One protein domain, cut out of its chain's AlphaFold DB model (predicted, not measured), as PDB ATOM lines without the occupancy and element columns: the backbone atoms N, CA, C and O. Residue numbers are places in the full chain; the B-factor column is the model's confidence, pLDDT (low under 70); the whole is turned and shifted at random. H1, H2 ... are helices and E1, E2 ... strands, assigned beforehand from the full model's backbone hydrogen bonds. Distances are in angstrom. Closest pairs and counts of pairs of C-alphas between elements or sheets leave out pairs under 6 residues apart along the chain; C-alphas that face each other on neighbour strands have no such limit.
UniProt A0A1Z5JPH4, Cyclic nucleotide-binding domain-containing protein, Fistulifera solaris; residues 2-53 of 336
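AT A GLANCE: This is residues 2 to 53 of the 336 residues of the protein "Cyclic nucleotide-binding domain-containing protein" of Fistulifera solaris (UniProt A0A1Z5JPH4). The model is an open U: two helices, H1 and H2, form a V on one side, a two-stranded hairpin of E1 and E2 forms the other, and residues 29 to 34, of which 29 belongs to H2, stick out at the turn between them. Outside the hairpin of E1 and E2 contacts are few: H1 and H2 have 2 pairs of C-alphas within 8 A, H1 is apart from both strands, and H2 is apart from E2. The printed part has 52 residues, with two named helices and then two named strands in the order H1, H2, E1, E2; the sheet is antiparallel, and the class is mixed, helices and strands. The whole is only just compact, close to loose, with a radius of gyration of the C-alphas of 11.9 A and spans of 33 by 24 by 16 A.

IN THESE COORDINATES: H1 is residues 2 to 11, 14.6 A from first to last C-alpha, beginning with C-alpha 2 at (24.148, -27.891, -2.603). H2 is residues 17 to 29, 18.5 A long, ending with C-alpha 29 at (25.719, -41.846, -13.697). E1 is residues 39 to 44, 16.0 A long. E2 is residues 47 to 52, 16.5 A long, ending with C-alpha 52 at (38.422, -32.105, -0.865).

HOW THE PARTS SIT: H1 and H2 are close but not clearly touching; their closest C-alphas, those of Val 10 and Lys 17, are 6.4 A apart. They run opposite ways at a steep tilt of 44 degrees. In H2 every O i to N i+4 pair is within hydrogen-bond range, in H1 5 of 6. E1 and E2 are a hairpin, antiparallel at 159 degrees, with N 40 and O 51 at 2.9 A and N 49 and O 42 at 3.0 A, within hydrogen-bond range. H1 is apart from E1 and E2, and H2 is apart from E2.

THE WHOLE: The two C-alphas farthest apart, those of Ala 32 and Asn 45, are 34.0 A apart. The printed part has no cut. The links H1 to H2 and E1 to E2 are tight; H2 to E1, nine residues, is short. The mean pLDDT of the printed part is 72.4, and 20 residues are under 70, among them residues 8 to 15 and 30 to 35.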
ATOM      1  N   LYS A   2      23.460 -27.660  -1.302       56.06
ATOM      2  CA  LYS A   2      24.148 -27.891  -2.603       56.06
ATOM      3  C   LYS A   2      24.361 -26.631  -3.473       56.06
ATOM      4  O   LYS A   2      25.378 -26.544  -4.150       56.06
ATOM      5  N   LYS A   3      23.436 -25.657  -3.450       62.22
ATOM      6  CA  LYS A   3      23.524 -24.427  -4.271       62.22
ATOM      7  C   LYS A   3      24.718 -23.544  -3.864       62.22
ATOM      8  O   LYS A   3      25.545 -23.221  -4.709       62.22
ATOM      9  N   ASN A   4      24.894 -23.327  -2.560       68.94
ATOM     10  CA  ASN A   4      25.935 -22.448  -2.014       68.94
ATOM     11  C   ASN A   4      27.364 -22.985  -2.237       68.94
ATOM     12  O   ASN A   4      28.302 -22.205  -2.350       68.94
ATOM     13  N   PHE A   5      27.558 -24.309  -2.307       71.44
ATOM     14  CA  PHE A   5      28.877 -24.896  -2.590       71.44
ATOM     15  C   PHE A   5      29.303 -24.673  -4.047       71.44
ATOM     16  O   PHE A   5      30.442 -24.293  -4.310       71.44
ATOM     17  N   ILE A   6      28.371 -24.855  -4.991       64.62
ATOM     18  CA  ILE A   6      28.623 -24.589  -6.414       64.62
ATOM     19  C   ILE A   6      28.870 -23.094  -6.630       64.62
ATOM     20  O   ILE A   6      29.772 -22.730  -7.374       64.62
ATOM     21  N   GLU A   7      28.119 -22.227  -5.950       70.12
ATOM     22  CA  GLU A   7      28.328 -20.777  -6.016       70.12
ATOM     23  C   GLU A   7      29.688 -20.358  -5.452       70.12
ATOM     24  O   GLU A   7      30.363 -19.563  -6.096       70.12
ATOM     25  N   LYS A   8      30.165 -20.969  -4.357       65.88
ATOM     26  CA  LYS A   8      31.530 -20.741  -3.843       65.88
ATOM     27  C   LYS A   8      32.629 -21.218  -4.801       65.88
ATOM     28  O   LYS A   8      33.643 -20.542  -4.950       65.88
ATOM     29  N   LEU A   9      32.441 -22.349  -5.488       61.06
ATOM     30  CA  LEU A   9      33.396 -22.831  -6.500       61.06
ATOM     31  C   LEU A   9      33.433 -21.938  -7.751       61.06
ATOM     32  O   LEU A   9      34.494 -21.757  -8.350       61.06
ATOM     33  N   VAL A  10      32.287 -21.364  -8.130       65.69
ATOM     34  CA  VAL A  10      32.172 -20.426  -9.256       65.69
ATOM     35  C   VAL A  10      32.712 -19.039  -8.887       65.69
ATOM     36  O   VAL A  10      33.437 -18.454  -9.688       65.69
ATOM     37  N   GLN A  11      32.439 -18.538  -7.675       67.19
ATOM     38  CA  GLN A  11      32.994 -17.274  -7.167       67.19
ATOM     39  C   GLN A  11      34.524 -17.307  -7.094       67.19
ATOM     40  O   GLN A  11      35.171 -16.322  -7.436       67.19
ATOM     41  N   ASN A  12      35.112 -18.466  -6.791       58.97
ATOM     42  CA  ASN A  12      36.562 -18.660  -6.830       58.97
ATOM     43  C   ASN A  12      37.123 -18.881  -8.257       58.97
ATOM     44  O   ASN A  12      38.243 -19.349  -8.424       58.97
ATOM     45  N   ARG A  13      36.360 -18.534  -9.304       62.19
ATOM     46  CA  ARG A  13      36.716 -18.602 -10.735       62.19
ATOM     47  C   ARG A  13      37.128 -19.982 -11.257       62.19
ATOM     48  O   ARG A  13      37.695 -20.040 -12.346       62.19
ATOM     49  N   PHE A  14      36.860 -21.098 -10.572       60.31
ATOM     50  CA  PHE A  14      37.554 -22.349 -10.906       60.31
ATOM     51  C   PHE A  14      37.110 -23.042 -12.206       60.31
ATOM     52  O   PHE A  14      38.003 -23.525 -12.888       60.31
ATOM     53  N   GLN A  15      35.842 -23.007 -12.644       65.88
ATOM     54  CA  GLN A  15      35.375 -23.388 -14.004       65.88
ATOM     55  C   GLN A  15      33.964 -22.818 -14.273       65.88
ATOM     56  O   GLN A  15      33.309 -22.333 -13.350       65.88
ATOM     57  N   SER A  16      33.462 -22.882 -15.519       76.38
ATOM     58  CA  SER A  16      32.071 -22.497 -15.813       76.38
ATOM     59  C   SER A  16      31.084 -23.426 -15.089       76.38
ATOM     60  O   SER A  16      31.288 -24.640 -14.996       76.38
ATOM     61  N   LYS A  17      29.982 -22.857 -14.585       74.38
ATOM     62  CA  LYS A  17      28.937 -23.583 -13.835       74.38
ATOM     63  C   LYS A  17      28.401 -24.802 -14.603       74.38
ATOM     64  O   LYS A  17      28.060 -25.810 -13.987       74.38
ATOM     65  N   ALA A  18      28.364 -24.724 -15.935       78.06
ATOM     66  CA  ALA A  18      27.931 -25.807 -16.814       78.06
ATOM     67  C   ALA A  18      28.906 -26.998 -16.814       78.06
ATOM     68  O   ALA A  18      28.469 -28.144 -16.738       78.06
ATOM     69  N   LYS A  19      30.221 -26.741 -16.830       78.12
ATOM     70  CA  LYS A  19      31.244 -27.797 -16.856       78.12
ATOM     71  C   LYS A  19      31.310 -28.563 -15.532       78.12
ATOM     72  O   LYS A  19      31.366 -29.787 -15.538       78.12
ATOM     73  N   ILE A  20      31.182 -27.854 -14.407       76.00
ATOM     74  CA  ILE A  20      31.112 -28.475 -13.072       76.00
ATOM     75  C   ILE A  20      29.873 -29.371 -12.949       76.00
ATOM     76  O   ILE A  20      29.965 -30.458 -12.386       76.00
ATOM     77  N   ARG A  21      28.720 -28.951 -13.495       79.50
ATOM     78  CA  ARG A  21      27.500 -29.777 -13.497       79.50
ATOM     79  C   ARG A  21      27.672 -31.055 -14.314       79.50
ATOM     80  O   ARG A  21      27.347 -32.111 -13.793       79.50
ATOM     81  N   ARG A  22      28.258 -30.977 -15.517       82.38
ATOM     82  CA  ARG A  22      28.536 -32.166 -16.347       82.38
ATOM     83  C   ARG A  22      29.398 -33.194 -15.612       82.38
ATOM     84  O   ARG A  22      28.990 -34.340 -15.525       82.38
ATOM     85  N   ILE A  23      30.506 -32.769 -14.996       76.88
ATOM     86  CA  ILE A  23      31.385 -33.669 -14.223       76.88
ATOM     87  C   ILE A  23      30.634 -34.295 -13.038       76.88
ATOM     88  O   ILE A  23      30.796 -35.476 -12.744       76.88
ATOM     89  N   LEU A  24      29.802 -33.511 -12.342       79.38
ATOM     90  CA  LEU A  24      29.054 -34.003 -11.185       79.38
ATOM     91  C   LEU A  24      27.949 -34.994 -11.577       79.38
ATOM     92  O   LEU A  24      27.640 -35.890 -10.796       79.38
ATOM     93  N   ASP A  25      27.336 -34.817 -12.746       82.81
ATOM     94  CA  ASP A  25      26.286 -35.702 -13.246       82.81
ATOM     95  C   ASP A  25      26.876 -36.967 -13.899       82.81
ATOM     96  O   ASP A  25      26.352 -38.050 -13.658       82.81
ATOM     97  N   GLU A  26      28.032 -36.875 -14.566       80.88
ATOM     98  CA  GLU A  26      28.818 -38.021 -15.064       80.88
ATOM     99  C   GLU A  26      29.369 -38.893 -13.914       80.88
ATOM    100  O   GLU A  26      29.366 -40.128 -13.960       80.88
ATOM    101  N   ALA A  27      29.763 -38.261 -12.803       73.88
ATOM    102  CA  ALA A  27      30.147 -38.963 -11.578       73.88
ATOM    103  C   ALA A  27      28.961 -39.664 -10.887       73.88
ATOM    104  O   ALA A  27      29.163 -40.668 -10.207       73.88
ATOM    105  N   LYS A  28      27.727 -39.160 -11.040       73.25
ATOM    106  CA  LYS A  28      26.520 -39.833 -10.526       73.25
ATOM    107  C   LYS A  28      26.057 -40.961 -11.440       73.25
ATOM    108  O   LYS A  28      25.655 -41.998 -10.932       73.25
ATOM    109  N   SER A  29      26.114 -40.787 -12.761       74.00
ATOM    110  CA  SER A  29      25.719 -41.846 -13.697       74.00
ATOM    111  C   SER A  29      26.679 -43.038 -13.656       74.00
ATOM    112  O   SER A  29      26.256 -44.165 -13.885       74.00
ATOM    113  N   SER A  30      27.947 -42.821 -13.286       62.66
ATOM    114  CA  SER A  30      28.930 -43.894 -13.061       62.66
ATOM    115  C   SER A  30      28.893 -44.517 -11.654       62.66
ATOM    116  O   SER A  30      29.605 -45.490 -11.394       62.66
ATOM    117  N   SER A  31      28.056 -44.013 -10.732       52.66
ATOM    118  CA  SER A  31      28.080 -44.404  -9.313       52.66
ATOM    119  C   SER A  31      27.376 -45.726  -8.986       52.66
ATOM    120  O   SER A  31      27.134 -45.997  -7.811       52.66
ATOM    121  N   ALA A  32      27.047 -46.560  -9.974       56.78
ATOM    122  CA  ALA A  32      26.479 -47.877  -9.694       56.78
ATOM    123  C   ALA A  32      27.506 -48.849  -9.077       56.78
ATOM    124  O   ALA A  32      27.096 -49.795  -8.414       56.78
ATOM    125  N   GLN A  33      28.824 -48.638  -9.245       57.06
ATOM    126  CA  GLN A  33      29.825 -49.616  -8.773       57.06
ATOM    127  C   GLN A  33      31.161 -49.058  -8.243       57.06
ATOM    128  O   GLN A  33      31.980 -49.840  -7.766       57.06
ATOM    129  N   LYS A  34      31.427 -47.741  -8.273       62.59
ATOM    130  CA  LYS A  34      32.723 -47.190  -7.817       62.59
ATOM    131  C   LYS A  34      32.565 -46.168  -6.682       62.59
ATOM    132  O   LYS A  34      31.692 -45.303  -6.766       62.59
ATOM    133  N   PRO A  35      33.398 -46.234  -5.622       67.56
ATOM    134  CA  PRO A  35      33.367 -45.264  -4.533       67.56
ATOM    135  C   PRO A  35      33.696 -43.858  -5.054       67.56
ATOM    136  O   PRO A  35      34.663 -43.667  -5.792       67.56
ATOM    137  N   LEU A  36      32.890 -42.870  -4.657       70.06
ATOM    138  CA  LEU A  36      33.071 -41.467  -5.042       70.06
ATOM    139  C   LEU A  36      34.481 -40.972  -4.655       70.06
ATOM    140  O   LEU A  36      34.916 -41.184  -3.516       70.06
ATOM    141  N   PRO A  37      35.201 -40.282  -5.557       74.75
ATOM    142  CA  PRO A  37      36.544 -39.792  -5.272       74.75
ATOM    143  C   PRO A  37      36.527 -38.765  -4.128       74.75
ATOM    144  O   PRO A  37      35.756 -37.807  -4.135       74.75
ATOM    145  N   ARG A  38      37.418 -38.936  -3.137       83.31
ATOM    146  CA  ARG A  38      37.554 -38.012  -1.983       83.31
ATOM    147  C   ARG A  38      38.066 -36.620  -2.375       83.31
ATOM    148  O   ARG A  38      37.912 -35.667  -1.608       83.31
ATOM    149  N   TYR A  39      38.700 -36.503  -3.539       83.56
ATOM    150  CA  TYR A  39      39.319 -35.275  -4.021       83.56
ATOM    151  C   TYR A  39      39.065 -35.100  -5.512       83.56
ATOM    152  O   TYR A  39      39.123 -36.070  -6.262       83.56
ATOM    153  N   ILE A  40      38.850 -33.857  -5.927       82.75
ATOM    154  CA  ILE A  40      38.876 -33.458  -7.334       82.75
ATOM    155  C   ILE A  40      40.239 -32.809  -7.577       82.75
ATOM    156  O   ILE A  40      40.588 -31.835  -6.901       82.75
ATOM    157  N   THR A  41      41.019 -33.379  -8.492       85.25
ATOM    158  CA  THR A  41      42.334 -32.875  -8.906       85.25
ATOM    159  C   THR A  41      42.238 -32.202 -10.272       85.25
ATOM    160  O   THR A  41      41.456 -32.616 -11.125       85.25
ATOM    161  N   GLY A  42      43.031 -31.155 -10.486       83.81
ATOM    162  CA  GLY A  42      43.124 -30.482 -11.778       83.81
ATOM    163  C   GLY A  42      44.328 -29.549 -11.863       83.81
ATOM    164  O   GLY A  42      44.913 -29.176 -10.846       83.81
ATOM    165  N   THR A  43      44.684 -29.169 -13.087       76.56
ATOM    166  CA  THR A  43      45.729 -28.186 -13.395       76.56
ATOM    167  C   THR A  43      45.111 -26.970 -14.072       76.56
ATOM    168  O   THR A  43      44.250 -27.093 -14.945       76.56
ATOM    169  N   ARG A  44      45.513 -25.765 -13.656       69.06
ATOM    170  CA  ARG A  44      45.170 -24.519 -14.356       69.06
ATOM    171  C   ARG A  44      46.330 -23.541 -14.240       69.06
ATOM    172  O   ARG A  44      46.798 -23.288 -13.138       69.06
ATOM    173  N   ASN A  45      46.781 -23.007 -15.375       78.06
ATOM    174  CA  ASN A  45      47.950 -22.123 -15.471       78.06
ATOM    175  C   ASN A  45      49.221 -22.732 -14.838       78.06
ATOM    176  O   ASN A  45      49.940 -22.050 -14.119       78.06
ATOM    177  N   GLY A  46      49.456 -24.035 -15.031       77.62
ATOM    178  CA  GLY A  46      50.620 -24.738 -14.469       77.62
ATOM    179  C   GLY A  46      50.544 -25.050 -12.967       77.62
ATOM    180  O   GLY A  46      51.386 -25.786 -12.465       77.62
ATOM    181  N   VAL A  47      49.525 -24.564 -12.247       67.75
ATOM    182  CA  VAL A  47      49.351 -24.830 -10.813       67.75
ATOM    183  C   VAL A  47      48.392 -26.003 -10.604       67.75
ATOM    184  O   VAL A  47      47.253 -25.997 -11.087       67.75
ATOM    185  N   PHE A  48      48.857 -27.016  -9.873       76.75
ATOM    186  CA  PHE A  48      48.056 -28.162  -9.447       76.75
ATOM    187  C   PHE A  48      47.201 -27.795  -8.232       76.75
ATOM    188  O   PHE A  48      47.706 -27.267  -7.244       76.75
ATOM    189  N   TYR A  49      45.907 -28.116  -8.272       77.31
ATOM    190  CA  TYR A  49      45.010 -27.964  -7.127       77.31
ATOM    191  C   TYR A  49      44.289 -29.272  -6.801       77.31
ATOM    192  O   TYR A  49      43.964 -30.080  -7.674       77.31
ATOM    193  N   ARG A  50      44.023 -29.468  -5.504       86.12
ATOM    194  CA  ARG A  50      43.319 -30.627  -4.949       86.12
ATOM    195  C   ARG A  50      42.225 -30.140  -4.005       86.12
ATOM    196  O   ARG A  50      42.513 -29.670  -2.909       86.12
ATOM    197  N   ILE A  51      40.965 -30.260  -4.419       83.38
ATOM    198  CA  ILE A  51      39.817 -29.819  -3.616       83.38
ATOM    199  C   ILE A  51      39.179 -31.044  -2.964       83.38
ATOM    200  O   ILE A  51      38.787 -31.989  -3.649       83.38
ATOM    201  N   LYS A  52      39.081 -31.039  -1.631       82.31
ATOM    202  CA  LYS A  52      38.422 -32.105  -0.865       82.31
ATOM    203  C   LYS A  52      36.910 -32.012  -1.066       82.31
ATOM    204  O   LYS A  52      36.310 -30.977  -0.775       82.31
ATOM    205  N   VAL A  53      36.296 -33.086  -1.558       82.75
ATOM    206  CA  VAL A  53      34.837 -33.152  -1.691       82.75
ATOM    207  C   VAL A  53      34.263 -33.382  -0.292       82.75
ATOM    208  O   VAL A  53      34.703 -34.317   0.386       82.75
TER     209      VAL A  53